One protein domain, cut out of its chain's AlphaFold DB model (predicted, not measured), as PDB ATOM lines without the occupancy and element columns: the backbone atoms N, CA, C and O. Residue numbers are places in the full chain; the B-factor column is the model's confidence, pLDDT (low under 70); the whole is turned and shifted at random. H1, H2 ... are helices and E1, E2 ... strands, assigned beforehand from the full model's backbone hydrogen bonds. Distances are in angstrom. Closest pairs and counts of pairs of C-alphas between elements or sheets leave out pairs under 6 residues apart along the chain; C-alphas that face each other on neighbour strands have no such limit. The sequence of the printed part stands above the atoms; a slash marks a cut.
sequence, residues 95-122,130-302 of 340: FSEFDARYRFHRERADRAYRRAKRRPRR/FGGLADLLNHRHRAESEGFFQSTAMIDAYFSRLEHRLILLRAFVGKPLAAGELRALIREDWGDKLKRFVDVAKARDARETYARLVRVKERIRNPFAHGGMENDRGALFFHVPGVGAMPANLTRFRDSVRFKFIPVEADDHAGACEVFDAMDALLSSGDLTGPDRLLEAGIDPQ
ATOM      1  N   PHE A  95       3.505 -18.480   4.676       97.81
ATOM      2  CA  PHE A  95       3.730 -17.126   5.175       97.81
ATOM      3  C   PHE A  95       4.154 -16.168   4.057       97.81
ATOM      4  O   PHE A  95       3.566 -15.096   3.930       97.81
ATOM      5  N   SER A  96       5.093 -16.580   3.200       97.12
ATOM      6  CA  SER A  96       5.573 -15.780   2.064       97.12
ATOM      7  C   SER A  96       4.460 -15.425   1.074       97.12
ATOM      8  O   SER A  96       4.409 -14.304   0.568       97.12
ATOM      9  N   GLU A  97       3.516 -16.340   0.838       97.12
ATOM     10  CA  GLU A  97       2.348 -16.104  -0.011       97.12
ATOM     11  C   GLU A  97       1.431 -15.026   0.587       97.12
ATOM     12  O   GLU A  97       1.023 -14.089  -0.106       97.12
ATOM     13  N   PHE A  98       1.111 -15.133   1.880       97.94
ATOM     14  CA  PHE A  98       0.278 -14.142   2.561       97.94
ATOM     15  C   PHE A  98       0.988 -12.789   2.711       97.94
ATOM     16  O   PHE A  98       0.349 -11.745   2.561       97.94
ATOM     17  N   ASP A  99       2.303 -12.796   2.932       98.25
ATOM     18  CA  ASP A  99       3.144 -11.601   2.956       98.25
ATOM     19  C   ASP A  99       3.170 -10.879   1.612       98.25
ATOM     20  O   ASP A  99       2.898  -9.679   1.547       98.25
ATOM     21  N   ALA A 100       3.382 -11.611   0.518       98.31
ATOM     22  CA  ALA A 100       3.364 -11.043  -0.823       98.31
ATOM     23  C   ALA A 100       2.021 -10.364  -1.138       98.31
ATOM     24  O   ALA A 100       1.999  -9.253  -1.674       98.31
ATOM     25  N   ARG A 101       0.893 -10.982  -0.758       98.19
ATOM     26  CA  ARG A 101      -0.447 -10.388  -0.920       98.19
ATOM     27  C   ARG A 101      -0.603  -9.100  -0.108       98.19
ATOM     28  O   ARG A 101      -1.069  -8.095  -0.648       98.19
ATOM     29  N   TYR A 102      -0.197  -9.112   1.161       98.50
ATOM     30  CA  TYR A 102      -0.217  -7.927   2.021       98.50
ATOM     31  C   TYR A 102       0.599  -6.777   1.412       98.50
ATOM     32  O   TYR A 102       0.064  -5.681   1.208       98.50
ATOM     33  N   ARG A 103       1.864  -7.034   1.054       98.50
ATOM     34  CA  ARG A 103       2.763  -6.024   0.475       98.50
ATOM     35  C   ARG A 103       2.234  -5.483  -0.849       98.50
ATOM     36  O   ARG A 103       2.239  -4.274  -1.060       98.50
ATOM     37  N   PHE A 104       1.699  -6.351  -1.707       98.50
ATOM     38  CA  PHE A 104       1.102  -5.950  -2.978       98.50
ATOM     39  C   PHE A 104      -0.018  -4.915  -2.801       98.50
ATOM     40  O   PHE A 104      -0.034  -3.889  -3.490       98.50
ATOM     41  N   HIS A 105      -0.941  -5.159  -1.867       98.12
ATOM     42  CA  HIS A 105      -2.039  -4.236  -1.585       98.12
ATOM     43  C   HIS A 105      -1.556  -2.959  -0.891       98.12
ATOM     44  O   HIS A 105      -1.969  -1.868  -1.295       98.12
ATOM     45  N   ARG A 106      -0.623  -3.068   0.067       98.19
ATOM     46  CA  ARG A 106       0.010  -1.912   0.722       98.19
ATOM     47  C   ARG A 106       0.631  -0.962  -0.295       98.19
ATOM     48  O   ARG A 106       0.279   0.213  -0.349       98.19
ATOM     49  N   GLU A 107       1.482  -1.485  -1.172       98.12
ATOM     50  CA  GLU A 107       2.146  -0.673  -2.187       98.12
ATOM     51  C   GLU A 107       1.165  -0.033  -3.176       98.12
ATOM     52  O   GLU A 107       1.379   1.091  -3.644       98.12
ATOM     53  N   ARG A 108       0.095  -0.749  -3.553       97.69
ATOM     54  CA  ARG A 108      -0.945  -0.201  -4.432       97.69
ATOM     55  C   ARG A 108      -1.702   0.937  -3.756       97.69
ATOM     56  O   ARG A 108      -1.872   1.975  -4.395       97.69
ATOM     57  N   ALA A 109      -2.067   0.786  -2.486       96.19
ATOM     58  CA  ALA A 109      -2.678   1.852  -1.698       96.19
ATOM     59  C   ALA A 109      -1.746   3.073  -1.595       96.19
ATOM     60  O   ALA A 109      -2.149   4.188  -1.933       96.19
ATOM     61  N   ASP A 110      -0.463   2.866  -1.272       95.69
ATOM     62  CA  ASP A 110       0.539   3.938  -1.204       95.69
ATOM     63  C   ASP A 110       0.678   4.692  -2.531       95.69
ATOM     64  O   ASP A 110       0.819   5.919  -2.571       95.69
ATOM     65  N   ARG A 111       0.679   3.971  -3.659       95.75
ATOM     66  CA  ARG A 111       0.719   4.584  -4.995       95.75
ATOM     67  C   ARG A 111      -0.562   5.367  -5.288       95.75
ATOM     68  O   ARG A 111      -0.469   6.484  -5.802       95.75
ATOM     69  N   ALA A 112      -1.724   4.821  -4.944       93.94
ATOM     70  CA  ALA A 112      -3.018   5.448  -5.177       93.94
ATOM     71  C   ALA A 112      -3.180   6.752  -4.374       93.94
ATOM     72  O   ALA A 112      -3.447   7.799  -4.972       93.94
ATOM     73  N   TYR A 113      -2.880   6.753  -3.071       92.06
ATOM     74  CA  TYR A 113      -2.940   7.973  -2.253       92.06
ATOM     75  C   TYR A 113      -1.881   9.008  -2.646       92.06
ATOM     76  O   TYR A 113      -2.166  10.207  -2.673       92.06
ATOM     77  N   ARG A 114      -0.667   8.588  -3.034       91.50
ATOM     78  CA  ARG A 114       0.324   9.522  -3.600       91.50
ATOM     79  C   ARG A 114      -0.167  10.153  -4.900       91.50
ATOM     80  O   ARG A 114       0.070  11.338  -5.125       91.50
ATOM     81  N   ARG A 115      -0.859   9.394  -5.755       89.31
ATOM     82  CA  ARG A 115      -1.462   9.912  -6.992       89.31
ATOM     83  C   ARG A 115      -2.606  10.883  -6.700       89.31
ATOM     84  O   ARG A 115      -2.683  11.898  -7.382       89.31
ATOM     85  N   ALA A 116      -3.424  10.631  -5.676       85.19
ATOM     86  CA  ALA A 116      -4.481  11.551  -5.242       85.19
ATOM     87  C   ALA A 116      -3.934  12.920  -4.794       85.19
ATOM     88  O   ALA A 116      -4.543  13.952  -5.070       85.19
ATOM     89  N   LYS A 117      -2.746  12.942  -4.168       82.94
ATOM     90  CA  LYS A 117      -2.049  14.176  -3.756       82.94
ATOM     91  C   LYS A 117      -1.390  14.932  -4.924       82.94
ATOM     92  O   LYS A 117      -1.067  16.111  -4.784       82.94
ATOM     93  N   ARG A 118      -1.167  14.293  -6.081       79.00
ATOM     94  CA  ARG A 118      -0.505  14.910  -7.246       79.00
ATOM     95  C   ARG A 118      -1.498  15.687  -8.111       79.00
ATOM     96  O   ARG A 118      -2.552  15.177  -8.479       79.00
ATOM     97  N   ARG A 119      -1.113  16.898  -8.533       63.91
ATOM     98  CA  ARG A 119      -1.834  17.626  -9.588       63.91
ATOM     99  C   ARG A 119      -1.600  16.930 -10.943       63.91
ATOM    100  O   ARG A 119      -0.444  16.641 -11.262       63.91
ATOM    101  N   PRO A 120      -2.644  16.671 -11.751       64.00
ATOM    102  CA  PRO A 120      -2.498  16.157 -13.109       64.00
ATOM    103  C   PRO A 120      -1.587  17.064 -13.942       64.00
ATOM    104  O   PRO A 120      -1.617  18.290 -13.801       64.00
ATOM    105  N   ARG A 121      -0.776  16.470 -14.828       59.84
ATOM    106  CA  ARG A 121       0.051  17.228 -15.778       59.84
ATOM    107  C   ARG A 121      -0.862  18.073 -16.675       59.84
ATOM    108  O   ARG A 121      -1.658  17.526 -17.432       59.84
ATOM    109  N   ARG A 122      -0.744  19.401 -16.588       58.59
ATOM    110  CA  ARG A 122      -1.458  20.335 -17.473       58.59
ATOM    111  C   ARG A 122      -0.804  20.320 -18.853       58.59
ATOM    112  O   ARG A 122       0.418  20.403 -18.949       58.59
ATOM    113  N   PHE A 130     -14.884  25.246 -16.062       60.38
ATOM    114  CA  PHE A 130     -15.608  24.332 -15.163       60.38
ATOM    115  C   PHE A 130     -15.287  22.840 -15.420       60.38
ATOM    116  O   PHE A 130     -15.098  22.075 -14.477       60.38
ATOM    117  N   GLY A 131     -15.105  22.442 -16.687       62.16
ATOM    118  CA  GLY A 131     -14.705  21.077 -17.065       62.16
ATOM    119  C   GLY A 131     -13.315  20.656 -16.565       62.16
ATOM    120  O   GLY A 131     -13.141  19.526 -16.121       62.16
ATOM    121  N   GLY A 132     -12.339  21.570 -16.525       66.19
ATOM    122  CA  GLY A 132     -10.994  21.270 -16.014       66.19
ATOM    123  C   GLY A 132     -10.946  21.092 -14.491       66.19
ATOM    124  O   GLY A 132     -10.096  20.360 -13.979       66.19
ATOM    125  N   LEU A 133     -11.870  21.729 -13.762       68.19
ATOM    126  CA  LEU A 133     -12.050  21.520 -12.324       68.19
ATOM    127  C   LEU A 133     -12.748  20.180 -12.041       68.19
ATOM    128  O   LEU A 133     -12.318  19.448 -11.151       68.19
ATOM    129  N   ALA A 134     -13.769  19.830 -12.828       71.31
ATOM    130  CA  ALA A 134     -14.458  18.544 -12.725       71.31
ATOM    131  C   ALA A 134     -13.513  17.357 -12.995       71.31
ATOM    132  O   ALA A 134     -13.504  16.394 -12.230       71.31
ATOM    133  N   ASP A 135     -12.652  17.446 -14.013       74.12
ATOM    134  CA  ASP A 135     -11.661  16.405 -14.321       74.12
ATOM    135  C   ASP A 135     -10.614  16.234 -13.212       74.12
ATOM    136  O   ASP A 135     -10.217  15.111 -12.885       74.12
ATOM    137  N   LEU A 136     -10.191  17.338 -12.589       73.88
ATOM    138  CA  LEU A 136      -9.280  17.317 -11.446       73.88
ATOM    139  C   LEU A 136      -9.905  16.600 -10.240       73.88
ATOM    140  O   LEU A 136      -9.256  15.752  -9.623       73.88
ATOM    141  N   LEU A 137     -11.161  16.929  -9.926       75.44
ATOM    142  CA  LEU A 137     -11.919  16.313  -8.834       75.44
ATOM    143  C   LEU A 137     -12.175  14.827  -9.106       75.44
ATOM    144  O   LEU A 137     -11.936  14.001  -8.228       75.44
ATOM    145  N   ASN A 138     -12.550  14.467 -10.335       79.75
ATOM    146  CA  ASN A 138     -12.759  13.078 -10.744       79.75
ATOM    147  C   ASN A 138     -11.474  12.246 -10.670       79.75
ATOM    148  O   ASN A 138     -11.498  11.114 -10.186       79.75
ATOM    149  N   HIS A 139     -10.338  12.786 -11.124       79.75
ATOM    150  CA  HIS A 139      -9.047  12.100 -11.028       79.75
ATOM    151  C   HIS A 139      -8.653  11.851  -9.568       79.75
ATOM    152  O   HIS A 139      -8.223  10.747  -9.220       79.75
ATOM    153  N   ARG A 140      -8.811  12.867  -8.711       81.19
ATOM    154  CA  ARG A 140      -8.537  12.749  -7.278       81.19
ATOM    155  C   ARG A 140      -9.445  11.708  -6.630       81.19
ATOM    156  O   ARG A 140      -8.929  10.790  -6.004       81.19
ATOM    157  N   HIS A 141     -10.752  11.796  -6.861       82.75
ATOM    158  CA  HIS A 141     -11.726  10.875  -6.286       82.75
ATOM    159  C   HIS A 141     -11.457   9.424  -6.705       82.75
ATOM    160  O   HIS A 141     -11.398   8.544  -5.857       82.75
ATOM    161  N   ARG A 142     -11.171   9.160  -7.989       85.94
ATOM    162  CA  ARG A 142     -10.786   7.811  -8.451       85.94
ATOM    163  C   ARG A 142      -9.535   7.290  -7.748       85.94
ATOM    164  O   ARG A 142      -9.463   6.110  -7.419       85.94
ATOM    165  N   ALA A 143      -8.539   8.151  -7.546       86.81
ATOM    166  CA  ALA A 143      -7.307   7.765  -6.876       86.81
ATOM    167  C   ALA A 143      -7.504   7.511  -5.375       86.81
ATOM    168  O   ALA A 143      -6.903   6.579  -4.851       86.81
ATOM    169  N   GLU A 144      -8.355   8.288  -4.708       86.88
ATOM    170  CA  GLU A 144      -8.730   8.055  -3.312       86.88
ATOM    171  C   GLU A 144      -9.554   6.768  -3.160       86.88
ATOM    172  O   GLU A 144      -9.247   5.964  -2.286       86.88
ATOM    173  N   SER A 145     -10.513   6.505  -4.053       87.56
ATOM    174  CA  SER A 145     -11.292   5.258  -4.051       87.56
ATOM    175  C   SER A 145     -10.420   4.026  -4.304       87.56
ATOM    176  O   SER A 145     -10.578   3.014  -3.627       87.56
ATOM    177  N   GLU A 146      -9.461   4.096  -5.237       92.00
ATOM    178  CA  GLU A 146      -8.478   3.016  -5.415       92.00
ATOM    179  C   GLU A 146      -7.647   2.811  -4.144       92.00
ATOM    180  O   GLU A 146      -7.459   1.670  -3.725       92.00
ATOM    181  N   GLY A 147      -7.192   3.899  -3.512       92.44
ATOM    182  CA  GLY A 147      -6.483   3.845  -2.234       92.44
ATOM    183  C   GLY A 147      -7.299   3.120  -1.171       92.44
ATOM    184  O   GLY A 147      -6.813   2.157  -0.588       92.44
ATOM    185  N   PHE A 148      -8.563   3.502  -1.007       90.06
ATOM    186  CA  PHE A 148      -9.497   2.899  -0.060       90.06
ATOM    187  C   PHE A 148      -9.671   1.385  -0.271       90.06
ATOM    188  O   PHE A 148      -9.532   0.602   0.677       90.06
ATOM    189  N   PHE A 149      -9.932   0.945  -1.509       91.12
ATOM    190  CA  PHE A 149     -10.109  -0.481  -1.805       91.12
ATOM    191  C   PHE A 149      -8.833  -1.281  -1.542       91.12
ATOM    192  O   PHE A 149      -8.888  -2.376  -0.981       91.12
ATOM    193  N   GLN A 150      -7.678  -0.728  -1.914       96.25
ATOM    194  CA  GLN A 150      -6.391  -1.378  -1.689       96.25
ATOM    195  C   GLN A 150      -6.027  -1.416  -0.199       96.25
ATOM    196  O   GLN A 150      -5.538  -2.442   0.260       96.25
ATOM    197  N   SER A 151      -6.324  -0.372   0.583       94.69
ATOM    198  CA  SER A 151      -6.133  -0.377   2.041       94.69
ATOM    199  C   SER A 151      -7.003  -1.419   2.733       94.69
ATOM    200  O   SER A 151      -6.532  -2.115   3.627       94.69
ATOM    201  N   THR A 152      -8.260  -1.566   2.311       91.62
ATOM    202  CA  THR A 152      -9.165  -2.571   2.887       91.62
ATOM    203  C   THR A 152      -8.646  -3.984   2.607       91.62
ATOM    204  O   THR A 152      -8.477  -4.772   3.536       91.62
ATOM    205  N   ALA A 153      -8.268  -4.268   1.355       94.81
ATOM    206  CA  ALA A 153      -7.666  -5.548   0.977       94.81
ATOM    207  C   ALA A 153      -6.319  -5.807   1.681       94.81
ATOM    208  O   ALA A 153      -6.030  -6.937   2.072       94.81
ATOM    209  N   MET A 154      -5.504  -4.767   1.885       97.50
ATOM    210  CA  MET A 154      -4.256  -4.839   2.652       97.50
ATOM    211  C   MET A 154      -4.516  -5.269   4.097       97.50
ATOM    212  O   MET A 154      -3.814  -6.143   4.601       97.50
ATOM    213  N   ILE A 155      -5.502  -4.663   4.763       95.81
ATOM    214  CA  ILE A 155      -5.847  -4.974   6.155       95.81
ATOM    215  C   ILE A 155      -6.311  -6.432   6.276       95.81
ATOM    216  O   ILE A 155      -5.838  -7.150   7.157       95.81
ATOM    217  N   ASP A 156      -7.170  -6.903   5.370       94.88
ATOM    218  CA  ASP A 156      -7.606  -8.306   5.342       94.88
ATOM    219  C   ASP A 156      -6.444  -9.284   5.111       94.88
ATOM    220  O   ASP A 156      -6.323 -10.306   5.802       94.88
ATOM    221  N   ALA A 157      -5.557  -8.959   4.168       97.44
ATOM    222  CA  ALA A 157      -4.368  -9.755   3.889       97.44
ATOM    223  C   ALA A 157      -3.417  -9.800   5.096       97.44
ATOM    224  O   ALA A 157      -2.897 -10.870   5.413       97.44
ATOM    225  N   TYR A 158      -3.240  -8.681   5.810       98.31
ATOM    226  CA  TYR A 158      -2.414  -8.630   7.016       98.31
ATOM    227  C   TYR A 158      -2.947  -9.559   8.107       98.31
ATOM    228  O   TYR A 158      -2.178 -10.342   8.654       98.31
ATOM    229  N   PHE A 159      -4.253  -9.535   8.405       97.06
ATOM    230  CA  PHE A 159      -4.820 -10.428   9.425       97.06
ATOM    231  C   PHE A 159      -4.731 -11.905   9.029       97.06
ATOM    232  O   PHE A 159      -4.470 -12.740   9.890       97.06
ATOM    233  N   SER A 160      -4.871 -12.223   7.739       96.56
ATOM    234  CA  SER A 160      -4.656 -13.590   7.236       96.56
ATOM    235  C   SER A 160      -3.203 -14.038   7.433       96.56
ATOM    236  O   SER A 160      -2.945 -15.136   7.925       96.56
ATOM    237  N   ARG A 161      -2.244 -13.162   7.104       98.12
ATOM    238  CA  ARG A 161      -0.810 -13.387   7.314       98.12
ATOM    239  C   ARG A 161      -0.465 -13.541   8.793       98.12
ATOM    240  O   ARG A 161       0.267 -14.460   9.142       98.12
ATOM    241  N   LEU A 162      -0.983 -12.656   9.646       98.12
ATOM    242  CA  LEU A 162      -0.756 -12.666  11.091       98.12
ATOM    243  C   LEU A 162      -1.263 -13.969  11.707       98.12
ATOM    244  O   LEU A 162      -0.537 -14.608  12.456       98.12
ATOM    245  N   GLU A 163      -2.482 -14.385  11.375       97.38
ATOM    246  CA  GLU A 163      -3.057 -15.612  11.919       97.38
ATOM    247  C   GLU A 163      -2.253 -16.851  11.515       97.38
ATOM    248  O   GLU A 163      -1.940 -17.683  12.368       97.38
ATOM    249  N   HIS A 164      -1.827 -16.923  10.250       97.81
ATOM    250  CA  HIS A 164      -0.929 -17.980   9.791       97.81
ATOM    251  C   HIS A 164       0.411 -17.944  10.540       97.81
ATOM    252  O   HIS A 164       0.845 -18.965  11.067       97.81
ATOM    253  N   ARG A 165       1.028 -16.759  10.671       98.06
ATOM    254  CA  ARG A 165       2.295 -16.556  11.393       98.06
ATOM    255  C   ARG A 165       2.217 -17.067  12.831       98.06
ATOM    256  O   ARG A 165       3.093 -17.807  13.257       98.06
ATOM    257  N   LEU A 166       1.153 -16.722  13.559       97.88
ATOM    258  CA  LEU A 166       0.960 -17.118  14.959       97.88
ATOM    259  C   LEU A 166       0.826 -18.637  15.135       97.88
ATOM    260  O   LEU A 166       1.329 -19.185  16.114       97.88
ATOM    261  N   ILE A 167       0.185 -19.328  14.187       96.50
ATOM    262  CA  ILE A 167       0.092 -20.794  14.212       96.50
ATOM    263  C   ILE A 167       1.479 -21.416  14.016       96.50
ATOM    264  O   ILE A 167       1.865 -22.289  14.789       96.50
ATOM    265  N   LEU A 168       2.248 -20.952  13.026       97.69
ATOM    266  CA  LEU A 168       3.583 -21.498  12.754       97.69
ATOM    267  C   LEU A 168       4.574 -21.205  13.890       97.69
ATOM    268  O   LEU A 168       5.318 -22.092  14.305       97.69
ATOM    269  N   LEU A 169       4.541 -19.989  14.448       97.50
ATOM    270  CA  LEU A 169       5.388 -19.607  15.581       97.50
ATOM    271  C   LEU A 169       5.185 -20.530  16.789       97.50
ATOM    272  O   LEU A 169       6.136 -20.755  17.537       97.50
ATOM    273  N   ARG A 170       3.994 -21.123  16.974       95.56
ATOM    274  CA  ARG A 170       3.776 -22.081  18.068       95.56
ATOM    275  C   ARG A 170       4.730 -23.269  17.983       95.56
ATOM    276  O   ARG A 170       5.208 -23.698  19.034       95.56
ATOM    277  N   ALA A 171       4.971 -23.801  16.786       96.69
ATOM    278  CA  ALA A 171       5.916 -24.895  16.601       96.69
ATOM    279  C   ALA A 171       7.349 -24.414  16.819       96.69
ATOM    280  O   ALA A 171       8.089 -25.000  17.599       96.69
ATOM    281  N   PHE A 172       7.720 -23.300  16.187       97.50
ATOM    282  CA  PHE A 172       9.104 -22.828  16.178       97.50
ATOM    283  C   PHE A 172       9.611 -22.292  17.515       97.50
ATOM    284  O   PHE A 172      10.815 -22.272  17.734       97.50
ATOM    285  N   VAL A 173       8.724 -21.925  18.445       95.50
ATOM    286  CA  VAL A 173       9.100 -21.679  19.850       95.50
ATOM    287  C   VAL A 173       9.640 -22.951  20.532       95.50
ATOM    288  O   VAL A 173      10.287 -22.863  21.573       95.50
ATOM    289  N   GLY A 174       9.384 -24.137  19.971       92.81
ATOM    290  CA  GLY A 174      10.009 -25.397  20.376       92.81
ATOM    291  C   GLY A 174       9.560 -25.930  21.739       92.81
ATOM    292  O   GLY A 174      10.186 -26.810  22.321       92.81
ATOM    293  N   LYS A 175       8.471 -25.389  22.295       93.06
ATOM    294  CA  LYS A 175       7.877 -25.901  23.537       93.06
ATOM    295  C   LYS A 175       6.983 -27.103  23.227       93.06
ATOM    296  O   LYS A 175       6.154 -26.971  22.321       93.06
ATOM    297  N   PRO A 176       7.053 -28.201  24.004       92.19
ATOM    298  CA  PRO A 176       6.152 -29.340  23.848       92.19
ATOM    299  C   PRO A 176       4.677 -28.919  23.814       92.19
ATOM    300  O   PRO A 176       4.285 -27.944  24.465       92.19
ATOM    301  N   LEU A 177       3.865 -29.633  23.037       90.69
ATOM    302  CA  LEU A 177       2.414 -29.456  23.006       90.69
ATOM    303  C   LEU A 177       1.740 -30.356  24.044       90.69
ATOM    304  O   LEU A 177       2.095 -31.525  24.191       90.69
ATOM    305  N   ALA A 178       0.715 -29.834  24.713       89.06
ATOM    306  CA  ALA A 178      -0.243 -30.683  25.412       89.06
ATOM    307  C   ALA A 178      -1.187 -31.381  24.413       89.06
ATOM    308  O   ALA A 178      -1.441 -30.884  23.311       89.06
ATOM    309  N   ALA A 179      -1.750 -32.526  24.810       85.00
ATOM    310  CA  ALA A 179      -2.720 -33.253  23.992       85.00
ATOM    311  C   ALA A 179      -3.909 -32.349  23.609       85.00
ATOM    312  O   ALA A 179      -4.493 -31.680  24.464       85.00
ATOM    313  N   GLY A 180      -4.251 -32.303  22.317       85.94
ATOM    314  CA  GLY A 180      -5.313 -31.437  21.790       85.94
ATOM    315  C   GLY A 180      -5.001 -29.931  21.766       85.94
ATOM    316  O   GLY A 180      -5.830 -29.161  21.275       85.94
ATOM    317  N   GLU A 181      -3.825 -29.486  22.230       90.25
ATOM    318  CA  GLU A 181      -3.459 -28.062  22.256       90.25
ATOM    319  C   GLU A 181      -3.440 -27.459  20.850       90.25
ATOM    320  O   GLU A 181      -3.954 -26.362  20.655       90.25
ATOM    321  N   LEU A 182      -2.916 -28.175  19.849       91.00
ATOM    322  CA  LEU A 182      -2.883 -27.683  18.468       91.00
ATOM    323  C   LEU A 182      -4.295 -27.441  17.910       91.00
ATOM    324  O   LEU A 182      -4.553 -26.421  17.271       91.00
ATOM    325  N   ARG A 183      -5.239 -28.347  18.194       89.50
ATOM    326  CA  ARG A 183      -6.647 -28.188  17.802       89.50
ATOM    327  C   ARG A 183      -7.277 -26.978  18.486       89.50
ATOM    328  O   ARG A 183      -8.027 -26.247  17.836       89.50
ATOM    329  N   ALA A 184      -7.003 -26.788  19.775       91.38
ATOM    330  CA  ALA A 184      -7.472 -25.625  20.518       91.38
ATOM    331  C   ALA A 184      -6.900 -24.336  19.917       91.38
ATOM    332  O   ALA A 184      -7.668 -23.451  19.548       91.38
ATOM    333  N   LEU A 185      -5.583 -24.298  19.687       92.81
ATOM    334  CA  LEU A 185      -4.894 -23.171  19.071       92.81
ATOM    335  C   LEU A 185      -5.519 -22.802  17.730       92.81
ATOM    336  O   LEU A 185      -5.823 -21.641  17.526       92.81
ATOM    337  N   ILE A 186      -5.762 -23.749  16.820       92.00
ATOM    338  CA  ILE A 186      -6.351 -23.437  15.504       92.00
ATOM    339  C   ILE A 186      -7.704 -22.714  15.645       92.00
ATOM    340  O   ILE A 186      -7.995 -21.808  14.862       92.00
ATOM    341  N   ARG A 187      -8.503 -23.067  16.661       92.62
ATOM    342  CA  ARG A 187      -9.852 -22.523  16.906       92.62
ATOM    343  C   ARG A 187      -9.880 -21.206  17.682       92.62
ATOM    344  O   ARG A 187     -10.918 -20.550  17.676       92.62
ATOM    345  N   GLU A 188      -8.792 -20.841  18.352       94.81
ATOM    346  CA  GLU A 188      -8.699 -19.582  19.100       94.81
ATOM    347  C   GLU A 188      -8.840 -18.368  18.183       94.81
ATOM    348  O   GLU A 188      -8.525 -18.426  16.993       94.81
ATOM    349  N   ASP A 189      -9.276 -17.231  18.716       93.38
ATOM    350  CA  ASP A 189      -9.174 -15.993  17.959       93.38
ATOM    351  C   ASP A 189      -7.710 -15.535  17.866       93.38
ATOM    352  O   ASP A 189      -6.866 -15.821  18.715       93.38
ATOM    353  N   TRP A 190      -7.397 -14.787  16.810       93.94
ATOM    354  CA  TRP A 190      -6.069 -14.208  16.585       93.94
ATOM    355  C   TRP A 190      -5.511 -13.421  17.789       93.94
ATOM    356  O   TRP A 190      -4.295 -13.357  17.956       93.94
ATOM    357  N   GLY A 191      -6.369 -12.789  18.599       94.44
ATOM    358  CA  GLY A 191      -5.956 -11.965  19.726       94.44
ATOM    359  C   GLY A 191      -5.456 -12.824  20.878       94.44
ATOM    360  O   GLY A 191      -4.406 -12.527  21.444       94.44
ATOM    361  N   ASP A 192      -6.162 -13.908  21.181       95.06
ATOM    362  CA  ASP A 192      -5.725 -14.889  22.171       95.06
ATOM    363  C   ASP A 192      -4.491 -15.668  21.696       95.06
ATOM    364  O   ASP A 192      -3.533 -15.802  22.461       95.06
ATOM    365  N   LYS A 193      -4.420 -16.026  20.405       95.50
ATOM    366  CA  LYS A 193      -3.195 -16.570  19.787       95.50
ATOM    367  C   LYS A 193      -2.000 -15.640  19.993       95.50
ATOM    368  O   LYS A 193      -0.936 -16.086  20.407       95.50
ATOM    369  N   LEU A 194      -2.165 -14.343  19.730       95.62
ATOM    370  CA  LEU A 194      -1.096 -13.350  19.850       95.62
ATOM    371  C   LEU A 194      -0.573 -13.228  21.287       95.62
ATOM    372  O   LEU A 194       0.639 -13.175  21.499       95.62
ATOM    373  N   LYS A 195      -1.469 -13.222  22.281       94.25
ATOM    374  CA  LYS A 195      -1.107 -13.113  23.707       94.25
ATOM    375  C   LYS A 195      -0.251 -14.280  24.205       94.25
ATOM    376  O   LYS A 195       0.410 -14.141  25.229       94.25
ATOM    377  N   ARG A 196      -0.222 -15.412  23.490       92.81
ATOM    378  CA  ARG A 196       0.687 -16.534  23.791       92.81
ATOM    379  C   ARG A 196       2.158 -16.191  23.532       92.81
ATOM    380  O   ARG A 196       3.029 -16.806  24.140       92.81
ATOM    381  N   PHE A 197       2.426 -15.232  22.647       92.69
ATOM    382  CA  PHE A 197       3.780 -14.843  22.233       92.69
ATOM    383  C   PHE A 197       4.178 -13.458  22.741       92.69
ATOM    384  O   PHE A 197       5.353 -13.204  22.981       92.69
ATOM    385  N   VAL A 198       3.204 -12.564  22.914       90.12
ATOM    386  CA  VAL A 198       3.438 -11.173  23.304       90.12
ATOM    387  C   VAL A 198       2.753 -10.888  24.639       90.12
ATOM    388  O   VAL A 198       1.524 -10.908  24.732       90.12
ATOM    389  N   ASP A 199       3.539 -10.563  25.672       86.44
ATOM    390  CA  ASP A 199       3.017 -10.172  26.991       86.44
ATOM    391  C   ASP A 199       2.479  -8.730  26.960       86.44
ATOM    392  O   ASP A 199       3.130  -7.756  27.356       86.44
ATOM    393  N   VAL A 200       1.242  -8.595  26.481       85.00
ATOM    394  CA  VAL A 200       0.507  -7.321  26.420       85.00
ATOM    395  C   VAL A 200       0.123  -6.772  27.800       85.00
ATOM    396  O   VAL A 200      -0.358  -5.644  27.889       85.00
ATOM    397  N   ALA A 201       0.290  -7.540  28.883       79.38
ATOM    398  CA  ALA A 201      -0.005  -7.068  30.233       79.38
ATOM    399  C   ALA A 201       1.183  -6.306  30.832       79.38
ATOM    400  O   ALA A 201       0.980  -5.303  31.521       79.38
ATOM    401  N   LYS A 202       2.412  -6.754  30.551       77.88
ATOM    402  CA  LYS A 202       3.634  -6.184  31.139       77.88
ATOM    403  C   LYS A 202       4.316  -5.136  30.264       77.88
ATOM    404  O   LYS A 202       4.851  -4.168  30.799       77.88
ATOM    405  N   ALA A 203       4.293  -5.291  28.941       85.62
ATOM    406  CA  ALA A 203       4.970  -4.367  28.034       85.62
ATOM    407  C   ALA A 203       4.011  -3.274  27.535       85.62
ATOM    408  O   ALA A 203       3.074  -3.544  26.781       85.62
ATOM    409  N   ARG A 204       4.255  -2.016  27.939       87.44
ATOM    410  CA  ARG A 204       3.423  -0.859  27.551       87.44
ATOM    411  C   ARG A 204       3.284  -0.742  26.033       87.44
ATOM    412  O   ARG A 204       2.162  -0.603  25.551       87.44
ATOM    413  N   ASP A 205       4.397  -0.833  25.315       88.25
ATOM    414  CA  ASP A 205       4.430  -0.649  23.862       88.25
ATOM    415  C   ASP A 205       3.688  -1.785  23.144       88.25
ATOM    416  O   ASP A 205       2.917  -1.546  22.212       88.25
ATOM    417  N   ALA A 206       3.817  -3.017  23.646       91.06
ATOM    418  CA  ALA A 206       3.069  -4.166  23.144       91.06
ATOM    419  C   ALA A 206       1.559  -4.011  23.369       91.06
ATOM    420  O   ALA A 206       0.760  -4.256  22.463       91.06
ATOM    421  N   ARG A 207       1.159  -3.545  24.557       93.38
ATOM    422  CA  ARG A 207      -0.242  -3.265  24.893       93.38
ATOM    423  C   ARG A 207      -0.844  -2.197  23.990       93.38
ATOM    424  O   ARG A 207      -1.973  -2.344  23.524       93.38
ATOM    425  N   GLU A 208      -0.107  -1.116  23.760       93.62
ATOM    426  CA  GLU A 208      -0.544  -0.022  22.899       93.62
ATOM    427  C   GLU A 208      -0.686  -0.480  21.446       93.62
ATOM    428  O   GLU A 208      -1.718  -0.228  20.816       93.62
ATOM    429  N   THR A 209       0.303  -1.220  20.946       94.94
ATOM    430  CA  THR A 209       0.298  -1.781  19.589       94.94
ATOM    431  C   THR A 209      -0.873  -2.742  19.401       94.94
ATOM    432  O   THR A 209      -1.636  -2.605  18.445       94.94
ATOM    433  N   TYR A 210      -1.098  -3.648  20.357       95.19
ATOM    434  CA  TYR A 210      -2.250  -4.548  20.361       95.19
ATOM    435  C   TYR A 210      -3.581  -3.786  20.354       95.19
ATOM    436  O   TYR A 210      -4.446  -4.058  19.523       95.19
ATOM    437  N   ALA A 211      -3.741  -2.781  21.220       93.38
ATOM    438  CA  ALA A 211      -4.966  -1.987  21.277       93.38
ATOM    439  C   ALA A 211      -5.228  -1.224  19.965       93.38
ATOM    440  O   ALA A 211      -6.374  -1.126  19.522       93.38
ATOM    441  N   ARG A 212      -4.181  -0.693  19.318       94.12
ATOM    442  CA  ARG A 212      -4.296  -0.071  17.988       94.12
ATOM    443  C   ARG A 212      -4.692  -1.097  16.923       94.12
ATOM    444  O   ARG A 212      -5.549  -0.794  16.097       94.12
ATOM    445  N   LEU A 213      -4.131  -2.304  16.969       94.94
ATOM    446  CA  LEU A 213      -4.443  -3.380  16.027       94.94
ATOM    447  C   LEU A 213      -5.906  -3.838  16.136       94.94
ATOM    448  O   LEU A 213      -6.584  -3.987  15.118       94.94
ATOM    449  N   VAL A 214      -6.420  -3.977  17.363       91.75
ATOM    450  CA  VAL A 214      -7.844  -4.251  17.630       91.75
ATOM    451  C   VAL A 214      -8.723  -3.163  17.011       91.75
ATOM    452  O   VAL A 214      -9.655  -3.480  16.275       91.75
ATOM    453  N   ARG A 215      -8.380  -1.880  17.204       89.06
ATOM    454  CA  ARG A 215      -9.129  -0.763  16.601       89.06
ATOM    455  C   ARG A 215      -9.147  -0.815  15.074       89.06
ATOM    456  O   ARG A 215     -10.195  -0.572  14.484       89.06
ATOM    457  N   VAL A 216      -8.030  -1.151  14.422       90.19
ATOM    458  CA  VAL A 216      -7.990  -1.333  12.955       90.19
ATOM    459  C   VAL A 216      -8.952  -2.446  12.527       90.19
ATOM    460  O   VAL A 216      -9.713  -2.278  11.570       90.19
ATOM    461  N   LYS A 217      -8.972  -3.566  13.261       87.94
ATOM    462  CA  LYS A 217      -9.873  -4.687  12.975       87.94
ATOM    463  C   LYS A 217     -11.344  -4.306  13.118       87.94
ATOM    464  O   LYS A 217     -12.140  -4.578  12.223       87.94
ATOM    465  N   GLU A 218     -11.709  -3.699  14.238       84.06
ATOM    466  CA  GLU A 218     -13.100  -3.378  14.561       84.06
ATOM    467  C   GLU A 218     -13.654  -2.250  13.697       84.06
ATOM    468  O   GLU A 218     -14.796  -2.332  13.257       84.06
ATOM    469  N   ARG A 219     -12.844  -1.222  13.420       80.06
ATOM    470  CA  ARG A 219     -13.284  -0.038  12.677       80.06
ATOM    471  C   ARG A 219     -13.280  -0.243  11.164       80.06
ATOM    472  O   ARG A 219     -14.047   0.409  10.469       80.06
ATOM    473  N   ILE A 220     -12.394  -1.091  10.640       81.56
ATOM    474  CA  ILE A 220     -12.207  -1.237   9.189       81.56
ATOM    475  C   ILE A 220     -12.527  -2.665   8.759       81.56
ATOM    476  O   ILE A 220     -13.494  -2.891   8.035       81.56
ATOM    477  N   ARG A 221     -11.753  -3.644   9.231       82.06
ATOM    478  CA  ARG A 221     -11.836  -5.019   8.724       82.06
ATOM    479  C   ARG A 221     -13.225  -5.633   8.890       82.06
ATOM    480  O   ARG A 221     -13.804  -6.128   7.931       82.06
ATOM    481  N   ASN A 222     -13.762  -5.620  10.108       82.00
ATOM    482  CA  ASN A 222     -15.025  -6.288  10.415       82.00
ATOM    483  C   ASN A 222     -16.215  -5.670   9.651       82.00
ATOM    484  O   ASN A 222     -16.943  -6.434   9.017       82.00
ATOM    485  N   PRO A 223     -16.409  -4.334   9.619       74.88
ATOM    486  CA  PRO A 223     -17.479  -3.725   8.832       74.88
ATOM    487  C   PRO A 223     -17.460  -4.132   7.355       74.88
ATOM    488  O   PRO A 223     -18.506  -4.494   6.814       74.88
ATOM    489  N   PHE A 224     -16.292  -4.125   6.704       75.88
ATOM    490  CA  PHE A 224     -16.193  -4.462   5.279       75.88
ATOM    491  C   PHE A 224     -16.281  -5.969   5.008       75.88
ATOM    492  O   PHE A 224     -16.914  -6.367   4.031       75.88
ATOM    493  N   ALA A 225     -15.747  -6.814   5.896       74.81
ATOM    494  CA  ALA A 225     -15.841  -8.270   5.775       74.81
ATOM    495  C   ALA A 225     -17.271  -8.809   5.984       74.81
ATOM    496  O   ALA A 225     -17.636  -9.828   5.403       74.81
ATOM    497  N   HIS A 226     -18.099  -8.130   6.785       70.88
ATOM    498  CA  HIS A 226     -19.481  -8.541   7.078       70.88
ATOM    499  C   HIS A 226     -20.527  -7.877   6.167       70.88
ATOM    500  O   HIS A 226     -21.687  -7.724   6.547       70.88
ATOM    501  N   GLY A 227     -20.125  -7.460   4.960       61.69
ATOM    502  CA  GLY A 227     -21.032  -6.879   3.961       61.69
ATOM    503  C   GLY A 227     -21.606  -5.526   4.379       61.69
ATOM    504  O   GLY A 227     -22.664  -5.119   3.907       61.69
ATOM    505  N   GLY A 228     -20.941  -4.842   5.307       59.44
ATOM    506  CA  GLY A 228     -21.484  -3.643   5.892       59.44
ATOM    507  C   GLY A 228     -22.722  -3.915   6.753       59.44
ATOM    508  O   GLY A 228     -23.665  -3.138   6.721       59.44
ATOM    509  N   MET A 229     -22.742  -4.932   7.597       54.38
ATOM    510  CA  MET A 229     -23.661  -4.963   8.739       54.38
ATOM    511  C   MET A 229     -22.802  -4.914   9.997       54.38
ATOM    512  O   MET A 229     -22.149  -5.888  10.355       54.38
ATOM    513  N   GLU A 230     -22.713  -3.735  10.609       57.28
ATOM    514  CA  GLU A 230     -21.998  -3.574  11.874       57.28
ATOM    515  C   GLU A 230     -22.864  -4.119  13.019       57.28
ATOM    516  O   GLU A 230     -24.092  -3.984  13.008       57.28
ATOM    517  N   ASN A 231     -22.225  -4.677  14.049       54.69
ATOM    518  CA  ASN A 231     -22.908  -5.106  15.277       54.69
ATOM    519  C   ASN A 231     -23.556  -3.931  16.044       54.69
ATOM    520  O   ASN A 231     -24.305  -4.151  16.994       54.69
ATOM    521  N   ASP A 232     -23.280  -2.684  15.650       55.41
ATOM    522  CA  ASP A 232     -23.772  -1.454  16.278       55.41
ATOM    523  C   ASP A 232     -25.003  -0.837  15.578       55.41
ATOM    524  O   ASP A 232     -25.429   0.254  15.956       55.41
ATOM    525  N   ARG A 233     -25.597  -1.534  14.592       56.22
ATOM    526  CA  ARG A 233     -26.739  -1.069  13.773       56.22
ATOM    527  C   ARG A 233     -26.407   0.043  12.767       56.22
ATOM    528  O   ARG A 233     -27.339   0.630  12.221       56.22
ATOM    529  N   GLY A 234     -25.138   0.307  12.445       57.44
ATOM    530  CA  GLY A 234     -24.737   1.390  11.530       57.44
ATOM    531  C   GLY A 234     -25.235   1.295  10.082       57.44
ATOM    532  O   GLY A 234     -25.185   2.274   9.344       57.44
ATOM    533  N   ALA A 235     -25.768   0.144   9.672       62.19
ATOM    534  CA  ALA A 235     -26.411  -0.055   8.371       62.19
ATOM    535  C   ALA A 235     -27.944   0.052   8.410       62.19
ATOM    536  O   ALA A 235     -28.596  -0.021   7.369       62.19
ATOM    537  N   LEU A 236     -28.527   0.186   9.603       70.44
ATOM    538  CA  LEU A 236     -29.966   0.305   9.779       70.44
ATOM    539  C   LEU A 236     -30.354   1.778   9.735       70.44
ATOM    540  O   LEU A 236     -29.790   2.604  10.452       70.44
ATOM    541  N   PHE A 237     -31.356   2.088   8.925       78.62
ATOM    542  CA  PHE A 237     -32.015   3.384   8.923       78.62
ATOM    543  C   PHE A 237     -33.437   3.202   9.448       78.62
ATOM    544  O   PHE A 237     -34.119   2.248   9.080       78.62
ATOM    545  N   PHE A 238     -33.884   4.105  10.314       84.44
ATOM    546  CA  PHE A 238     -35.273   4.183  10.751       84.44
ATOM    547  C   PHE A 238     -35.950   5.385  10.090       84.44
ATOM    548  O   PHE A 238     -35.307   6.385   9.785       84.44
ATOM    549  N   HIS A 239     -37.253   5.288   9.837       89.62
ATOM    550  CA  HIS A 239     -37.998   6.336   9.147       89.62
ATOM    551  C   HIS A 239     -38.696   7.255  10.145       89.62
ATOM    552  O   HIS A 239     -39.480   6.797  10.975       89.62
ATOM    553  N   VAL A 240     -38.440   8.556  10.027       90.88
ATOM    554  CA  VAL A 240     -39.138   9.602  10.775       90.88
ATOM    555  C   VAL A 240     -40.146  10.280   9.840       90.88
ATOM    556  O   VAL A 240     -39.731  10.872   8.834       90.88
ATOM    557  N   PRO A 241     -41.463  10.206  10.125       89.12
ATOM    558  CA  PRO A 241     -42.488  10.861   9.315       89.12
ATOM    559  C   PRO A 241     -42.204  12.356   9.124       89.12
ATOM    560  O   PRO A 241     -41.889  13.061  10.079       89.12
ATOM    561  N   GLY A 242     -42.292  12.836   7.881       86.06
ATOM    562  CA  GLY A 242     -42.039  14.240   7.531       86.06
ATOM    563  C   GLY A 242     -40.562  14.660   7.477       86.06
ATOM    564  O   GLY A 242     -40.284  15.776   7.055       86.06
ATOM    565  N   VAL A 243     -39.622  13.785   7.852       87.56
ATOM    566  CA  VAL A 243     -38.173  14.072   7.842       87.56
ATOM    567  C   VAL A 243     -37.419  13.132   6.898       87.56
ATOM    568  O   VAL A 243     -36.597  13.588   6.108       87.56
ATOM    569  N   GLY A 244     -37.718  11.828   6.933       85.12
ATOM    570  CA  GLY A 244     -37.080  10.815   6.084       85.12
ATOM    571  C   GLY A 244     -36.321   9.745   6.870       85.12
ATOM    572  O   GLY A 244     -36.591   9.501   8.045       85.12
ATOM    573  N   ALA A 245     -35.408   9.046   6.193       85.94
ATOM    574  CA  ALA A 245     -34.604   7.980   6.785       85.94
ATOM    575  C   ALA A 245     -33.447   8.560   7.617       85.94
ATOM    576  O   ALA A 245     -32.665   9.368   7.120       85.94
ATOM    577  N   MET A 246     -33.318   8.124   8.869       78.75
ATOM    578  CA  MET A 246     -32.247   8.508   9.790       78.75
ATOM    579  C   MET A 246     -31.446   7.275  10.222       78.75
ATOM    580  O   MET A 246     -32.034   6.213  10.426       78.75
ATOM    581  N   PRO A 247     -30.116   7.373  10.370       72.44
ATOM    582  CA  PRO A 247     -29.294   6.238  10.774       72.44
ATOM    583  C   PRO A 247     -29.596   5.823  12.218       72.44
ATOM    584  O   PRO A 247     -29.735   6.666  13.100       72.44
ATOM    585  N   ALA A 248     -29.665   4.521  12.486       73.81
ATOM    586  CA  ALA A 248     -29.998   3.980  13.802       73.81
ATOM    587  C   ALA A 248     -28.863   4.118  14.839       73.81
ATOM    588  O   ALA A 248     -29.111   3.949  16.032       73.81
ATOM    589  N   ASN A 249     -27.637   4.451  14.419       68.00
ATOM    590  CA  ASN A 249     -26.463   4.630  15.285       68.00
ATOM    591  C   ASN A 249     -26.160   6.112  15.610       68.00
ATOM    592  O   ASN A 249     -25.013   6.558  15.569       68.00
ATOM    593  N   LEU A 250     -27.191   6.880  15.983       64.75
ATOM    594  CA  LEU A 250     -27.129   8.339  16.190       64.75
ATOM    595  C   LEU A 250     -26.013   8.822  17.140       64.75
ATOM    596  O   LEU A 250     -25.467   9.905  16.944       64.75
ATOM    597  N   THR A 251     -25.660   8.045  18.170       59.81
ATOM    598  CA  THR A 251     -24.694   8.445  19.214       59.81
ATOM    599  C   THR A 251     -23.237   8.104  18.894       59.81
ATOM    600  O   THR A 251     -22.341   8.713  19.473       59.81
ATOM    601  N   ARG A 252     -22.982   7.173  17.963       58.28
ATOM    602  CA  ARG A 252     -21.633   6.763  17.509       58.28
ATOM    603  C   ARG A 252     -21.337   7.182  16.069       58.28
ATOM    604  O   ARG A 252     -20.390   6.716  15.444       58.28
ATOM    605  N   PHE A 253     -22.134   8.112  15.553       57.25
ATOM    606  CA  PHE A 253     -22.089   8.591  14.176       57.25
ATOM    607  C   PHE A 253     -20.694   9.057  13.714       57.25
ATOM    608  O   PHE A 253     -20.327   8.848  12.564       57.25
ATOM    609  N   ARG A 254     -19.895   9.665  14.607       54.56
ATOM    610  CA  ARG A 254     -18.541  10.163  14.287       54.56
ATOM    611  C   ARG A 254     -17.488   9.063  14.124       54.56
ATOM    612  O   ARG A 254     -16.485   9.305  13.459       54.56
ATOM    613  N   ASP A 255     -17.721   7.890  14.706       56.44
ATOM    614  CA  ASP A 255     -16.764   6.780  14.709       56.44
ATOM    615  C   ASP A 255     -17.009   5.793  13.558       56.44
ATOM    616  O   ASP A 255     -16.157   4.950  13.268       56.44
ATOM    617  N   SER A 256     -18.155   5.904  12.876       58.94
ATOM    618  CA  SER A 256     -18.501   5.022  11.765       58.94
ATOM    619  C   SER A 256     -17.818   5.472  10.475       58.94
ATOM    620  O   SER A 256     -17.989   6.592   9.988       58.94
ATOM    621  N   VAL A 257     -17.079   4.543   9.871       57.22
ATOM    622  CA  VAL A 257     -16.373   4.731   8.597       57.22
ATOM    623  C   VAL A 257     -17.332   4.979   7.420       57.22
ATOM    624  O   VAL A 257     -16.920   5.444   6.365       57.22
ATOM    625  N   ARG A 258     -18.638   4.740   7.584       56.53
ATOM    626  CA  ARG A 258     -19.613   4.669   6.478       56.53
ATOM    627  C   ARG A 258     -20.326   5.978   6.177       56.53
ATOM    628  O   ARG A 258     -20.921   6.104   5.113       56.53
ATOM    629  N   PHE A 259     -20.240   6.960   7.073       52.50
ATOM    630  CA  PHE A 259     -20.794   8.298   6.837       52.50
ATOM    631  C   PHE A 259     -19.802   9.252   6.167       52.50
ATOM    632  O   PHE A 259     -20.128  10.413   5.919       52.50
ATOM    633  N   LYS A 260     -18.601   8.766   5.836       52.62
ATOM    634  CA  LYS A 260     -17.640   9.472   4.993       52.62
ATOM    635  C   LYS A 260     -17.758   8.991   3.548       52.62
ATOM    636  O   LYS A 260     -17.900   7.800   3.295       52.62
ATOM    637  N   PHE A 261     -17.627   9.919   2.597       47.00
ATOM    638  CA  PHE A 261     -17.588   9.603   1.160       47.00
ATOM    639  C   PHE A 261     -16.438   8.642   0.797       47.00
ATOM    640  O   PHE A 261     -16.561   7.883  -0.160       47.00
ATOM    641  N   ILE A 262     -15.339   8.670   1.565       53.72
ATOM    642  CA  ILE A 262     -14.213   7.730   1.496       53.72
ATOM    643  C   ILE A 262     -13.931   7.240   2.932       53.72
ATOM    644  O   ILE A 262     -13.438   8.017   3.748       53.72
ATOM    645  N   PRO A 263     -14.283   5.987   3.266       56.81
ATOM    646  CA  PRO A 263     -14.243   5.463   4.638       56.81
ATOM    647  C   PRO A 263     -12.858   5.288   5.277       56.81
ATOM    648  O   PRO A 263     -12.736   5.347   6.499       56.81
ATOM    649  N   VAL A 264     -11.826   5.038   4.467       60.88
ATOM    650  CA  VAL A 264     -10.422   4.958   4.906       60.88
ATOM    651  C   VAL A 264      -9.663   6.016   4.132       60.88
ATOM    652  O   VAL A 264      -9.567   5.940   2.907       60.88
ATOM    653  N   GLU A 265      -9.163   7.017   4.840       74.19
ATOM    654  CA  GLU A 265      -8.378   8.090   4.245       74.19
ATOM    655  C   GLU A 265      -6.886   7.723   4.225       74.19
ATOM    656  O   GLU A 265      -6.447   6.728   4.806       74.19
ATOM    657  N   ALA A 266      -6.073   8.547   3.560       70.62
ATOM    658  CA  ALA A 266      -4.629   8.320   3.480       70.62
ATOM    659  C   ALA A 266      -3.963   8.221   4.868       70.62
ATOM    660  O   ALA A 266      -3.022   7.445   5.034       70.62
ATOM    661  N   ASP A 267      -4.460   8.974   5.851       77.56
ATOM    662  CA  ASP A 267      -3.925   8.980   7.215       77.56
ATOM    663  C   ASP A 267      -4.353   7.725   7.995       77.56
ATOM    664  O   ASP A 267      -3.556   7.161   8.741       77.56
ATOM    665  N   ASP A 268      -5.569   7.218   7.758       81.94
ATOM    666  CA  ASP A 268      -6.022   5.940   8.319       81.94
ATOM    667  C   ASP A 268      -5.212   4.762   7.756       81.94
ATOM    668  O   ASP A 268      -4.864   3.837   8.491       81.94
ATOM    669  N   HIS A 269      -4.882   4.808   6.460       91.19
ATOM    670  CA  HIS A 269      -4.000   3.838   5.807       91.19
ATOM    671  C   HIS A 269      -2.588   3.863   6.397       91.19
ATOM    672  O   HIS A 269      -2.089   2.820   6.815       91.19
ATOM    673  N   ALA A 270      -1.965   5.043   6.481       92.38
ATOM    674  CA  ALA A 270      -0.632   5.190   7.063       92.38
ATOM    675  C   ALA A 270      -0.603   4.716   8.524       92.38
ATOM    676  O   ALA A 270       0.260   3.922   8.900       92.38
ATOM    677  N   GLY A 271      -1.607   5.106   9.315       92.75
ATOM    678  CA  GLY A 271      -1.743   4.673  10.701       92.75
ATOM    679  C   GLY A 271      -1.932   3.161  10.851       92.75
ATOM    680  O   GLY A 271      -1.417   2.587  11.809       92.75
ATOM    681  N   ALA A 272      -2.625   2.496   9.919       94.19
ATOM    682  CA  ALA A 272      -2.724   1.035   9.898       94.19
ATOM    683  C   ALA A 272      -1.374   0.379   9.564       94.19
ATOM    684  O   ALA A 272      -0.970  -0.550  10.258       94.19
ATOM    685  N   CYS A 273      -0.650   0.888   8.560       97.62
ATOM    686  CA  CYS A 273       0.688   0.400   8.214       97.62
ATOM    687  C   CYS A 273       1.666   0.499   9.391       97.62
ATOM    688  O   CYS A 273       2.364  -0.466   9.672       97.62
ATOM    689  N   GLU A 274       1.681   1.618  10.116       97.38
ATOM    690  CA  GLU A 274       2.543   1.786  11.294       97.38
ATOM    691  C   GLU A 274       2.257   0.753  12.389       97.38
ATOM    692  O   GLU A 274       3.176   0.232  13.018       97.38
ATOM    693  N   VAL A 275       0.979   0.445  12.629       97.25
ATOM    694  CA  VAL A 275       0.577  -0.568  13.617       97.25
ATOM    695  C   VAL A 275       1.032  -1.955  13.185       97.25
ATOM    696  O   VAL A 275       1.492  -2.737  14.013       97.25
ATOM    697  N   PHE A 276       0.892  -2.257  11.897       98.25
ATOM    698  CA  PHE A 276       1.321  -3.518  11.306       98.25
ATOM    699  C   PHE A 276       2.837  -3.692  11.385       98.25
ATOM    700  O   PHE A 276       3.293  -4.753  11.800       98.25
ATOM    701  N   ASP A 277       3.597  -2.642  11.080       98.38
ATOM    702  CA  ASP A 277       5.058  -2.641  11.171       98.38
ATOM    703  C   ASP A 277       5.528  -2.799  12.625       98.38
ATOM    704  O   ASP A 277       6.420  -3.596  12.909       98.38
ATOM    705  N   ALA A 278       4.889  -2.100  13.571       97.06
ATOM    706  CA  ALA A 278       5.188  -2.238  14.996       97.06
ATOM    707  C   ALA A 278       4.881  -3.651  15.518       97.06
ATOM    708  O   ALA A 278       5.658  -4.214  16.287       97.06
ATOM    709  N   MET A 279       3.767  -4.246  15.088       97.56
ATOM    710  CA  MET A 279       3.418  -5.615  15.463       97.56
ATOM    711  C   MET A 279       4.376  -6.639  14.844       97.56
ATOM    712  O   MET A 279       4.788  -7.576  15.524       97.56
ATOM    713  N   ASP A 280       4.773  -6.450  13.585       97.56
ATOM    714  CA  ASP A 280       5.762  -7.316  12.945       97.56
ATOM    715  C   ASP A 280       7.104  -7.253  13.677       97.56
ATOM    716  O   ASP A 280       7.697  -8.298  13.925       97.56
ATOM    717  N   ALA A 281       7.533  -6.057  14.093       96.50
ATOM    718  CA  ALA A 281       8.748  -5.870  14.878       96.50
ATOM    719  C   ALA A 281       8.688  -6.606  16.227       96.50
ATOM    720  O   ALA A 281       9.661  -7.256  16.607       96.50
ATOM    721  N   LEU A 282       7.546  -6.572  16.925       95.56
ATOM    722  CA  LEU A 282       7.359  -7.347  18.157       95.56
ATOM    723  C   LEU A 282       7.533  -8.851  17.905       95.56
ATOM    724  O   LEU A 282       8.210  -9.520  18.680       95.56
ATOM    725  N   LEU A 283       6.977  -9.364  16.805       96.56
ATOM    726  CA  LEU A 283       7.023 -10.786  16.446       96.56
ATOM    727  C   LEU A 283       8.352 -11.243  15.818       96.56
ATOM    728  O   LEU A 283       8.544 -12.442  15.644       96.56
ATOM    729  N   SER A 284       9.262 -10.317  15.508       96.38
ATOM    730  CA  SER A 284      10.600 -10.589  14.950       96.38
ATOM    731  C   SER A 284      11.744 -10.297  15.935       96.38
ATOM    732  O   SER A 284      12.919 -10.370  15.568       96.38
ATOM    733  N   SER A 285      11.437  -9.937  17.184       93.88
ATOM    734  CA  SER A 285      12.421  -9.446  18.162       93.88
ATOM    735  C   SER A 285      12.553 -10.340  19.397       93.88
ATOM    736  O   SER A 285      11.672 -11.145  19.703       93.88
ATOM    737  N   GLY A 286      13.666 -10.180  20.122       92.50
ATOM    738  CA  GLY A 286      13.933 -10.897  21.369       92.50
ATOM    739  C   GLY A 286      13.891 -12.415  21.180       92.50
ATOM    740  O   GLY A 286      14.475 -12.948  20.237       92.50
ATOM    741  N   ASP A 287      13.146 -13.098  22.047       92.62
ATOM    742  CA  ASP A 287      12.995 -14.559  22.025       92.62
ATOM    743  C   ASP A 287      12.326 -15.087  20.740       92.62
ATOM    744  O   ASP A 287      12.415 -16.276  20.438       92.62
ATOM    745  N   LEU A 288      11.664 -14.220  19.962       95.94
ATOM    746  CA  LEU A 288      11.006 -14.596  18.710       95.94
ATOM    747  C   LEU A 288      11.905 -14.447  17.479       95.94
ATOM    748  O   LEU A 288      11.538 -14.950  16.424       95.94
ATOM    749  N   THR A 289      13.094 -13.848  17.589       96.38
ATOM    750  CA  THR A 289      14.002 -13.693  16.440       96.38
ATOM    751  C   THR A 289      14.392 -15.039  15.816       96.38
ATOM    752  O   THR A 289      14.393 -15.171  14.595       96.38
ATOM    753  N   GLY A 290      14.694 -16.061  16.623       97.31
ATOM    754  CA  GLY A 290      14.987 -17.412  16.123       97.31
ATOM    755  C   GLY A 290      13.783 -18.064  15.427       97.31
ATOM    756  O   GLY A 290      13.889 -18.418  14.250       97.31
ATOM    757  N   PRO A 291      12.627 -18.181  16.112       97.81
ATOM    758  CA  PRO A 291      11.392 -18.694  15.523       97.81
ATOM    759  C   PRO A 291      10.964 -17.988  14.231       97.81
ATOM    760  O   PRO A 291      10.531 -18.639  13.281       97.81
ATOM    761  N   ASP A 292      11.113 -16.667  14.178       97.81
ATOM    762  CA  ASP A 292      10.770 -15.875  13.003       97.81
ATOM    763  C   ASP A 292      11.686 -16.173  11.814       97.81
ATOM    764  O   ASP A 292      11.205 -16.347  10.699       97.81
ATOM    765  N   ARG A 293      12.991 -16.358  12.045       97.75
ATOM    766  CA  ARG A 293      13.924 -16.773  10.984       97.75
ATOM    767  C   ARG A 293      13.573 -18.136  10.389       97.75
ATOM    768  O   ARG A 293      13.703 -18.310   9.180       97.75
ATOM    769  N   LEU A 294      13.138 -19.098  11.208       98.19
ATOM    770  CA  LEU A 294      12.686 -20.408  10.714       98.19
ATOM    771  C   LEU A 294      11.441 -20.267   9.826       98.19
ATOM    772  O   LEU A 294      11.331 -20.898   8.774       98.19
ATOM    773  N   LEU A 295      10.526 -19.391  10.233       97.81
ATOM    774  CA  LEU A 295       9.319 -19.071   9.489       97.81
ATOM    775  C   LEU A 295       9.622 -18.364   8.161       97.81
ATOM    776  O   LEU A 295       9.076 -18.762   7.130       97.81
ATOM    777  N   GLU A 296      10.498 -17.360   8.158       96.62
ATOM    778  CA  GLU A 296      10.909 -16.634   6.949       96.62
ATOM    779  C   GLU A 296      11.686 -17.516   5.967       96.62
ATOM    780  O   GLU A 296      11.560 -17.341   4.755       96.62
ATOM    781  N   ALA A 297      12.430 -18.506   6.471       96.12
ATOM    782  CA  ALA A 297      13.121 -19.494   5.647       96.12
ATOM    783  C   ALA A 297      12.168 -20.424   4.872       96.12
ATOM    784  O   ALA A 297      12.618 -21.162   3.998       96.12
ATOM    785  N   GLY A 298      10.862 -20.387   5.159       96.00
ATOM    786  CA  GLY A 298       9.868 -21.202   4.462       96.00
ATOM    787  C   GLY A 298       9.796 -22.644   4.960       96.00
ATOM    788  O   GLY A 298       9.259 -23.494   4.256       96.00
ATOM    789  N   ILE A 299      10.307 -22.928   6.163       96.62
ATOM    790  CA  ILE A 299      10.219 -24.262   6.767       96.62
ATOM    791  C   ILE A 299       8.756 -24.588   7.050       96.62
ATOM    792  O   ILE A 299       8.068 -23.789   7.680       96.62
ATOM    793  N   ASP A 300       8.301 -25.766   6.625       96.56
ATOM    794  CA  ASP A 300       7.014 -26.342   7.019       96.56
ATOM    795  C   ASP A 300       7.141 -26.927   8.439       96.56
ATOM    796  O   ASP A 300       7.793 -27.965   8.603       96.56
ATOM    797  N   PRO A 301       6.580 -26.291   9.488       95.88
ATOM    798  CA  PRO A 301       6.729 -26.794  10.843       95.88
ATOM    799  C   PRO A 301       6.030 -28.135  11.035       95.88
ATOM    800  O   PRO A 301       4.856 -28.307  10.686       95.88
ATOM    801  N   GLN A 302       6.749 -29.044  11.677       95.38
ATOM    802  CA  GLN A 302       6.215 -30.274  12.239       95.38
ATOM    803  C   GLN A 302       5.951 -30.067  13.734       95.38
ATOM    804  O   GLN A 302       6.730 -29.419  14.431       95.38
TER     805      GLN A 302
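This is residues 95 to 122 and 130 to 302 of the 340 residues of an uncharacterized protein of Sphingomonadales bacterium (UniProt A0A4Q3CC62). A very long helix, H2, is the spine: H1 runs back beside it, H6 packs on it, H5 slants across H2 and H6, and H7 lies across H2 near its last residues. The small strand hairpin E1 and E2 lies far out, beyond two long links. The 201 printed residues, mostly helix, hold named elements in the order H1 H2 H3 H4 H5 E1 E2 H6 H7, with the strands antiparallel. It is loose, radius of gyration of the C-alphas 20.6 A, spanning 67 by 50 by 29 A.

Begin at H1, residues 95 to 117, which touches the hub H2, residues 130 to 172, opposite ways at a shallow tilt of 21 degrees; their closest C-alphas, Ala 109 and Gly 147, are 4.3 A apart. H3, residues 181 to 187, is close to but not clearly touching H2 (closest C-alphas Ile 167 and Ile 186, 7.1 A). H4, residues 190 to 195, touches residues 162 to 167 of H2 alone (Glu 163 and Trp 190, 5.7 A). H5, residues 204 to 225, kinked 31 degrees near residue 218, touches H2 at Asp 156 and Arg 221, 6.3 A. In the hairpin of E1, residues 237 to 240, and E2, residues 244 to 247, find N 238 and O 246 within hydrogen-bond range, 2.8 A. H6, residues 266 to 283, makes a bundle, helices side by side, with H1 and H2. H7, residues 286 to 296, touches H2, about perpendicular at 76 degrees (Phe 172 and Pro 291, 4.8 A). Every O i to N i+4 pair is within range in H1, H3, H4 and H6, but 38 of 39 in H2, 16 of 18 in H5 and 5 of 7 in H7.

Find C-alpha 95 at (3.730, -17.126, 5.175), where H1 starts its 33.1 A; H2 spans 61.8 A, H5 30.0 A and H6 25.9 A. H7 ends at C-alpha 296, (10.909, -16.634, 6.949).

The farthest C-alphas, Phe 130 and Ala 179, are 70.8 A apart. Across the cut, residues 123 to 129, C-alphas 122 and 130 are 14.9 A apart. The links H5 to E1 and E2 to H6 are long; pLDDT is under 70 at residues 119 to 122, 130 to 133, 227 to 235 and 249 to 264.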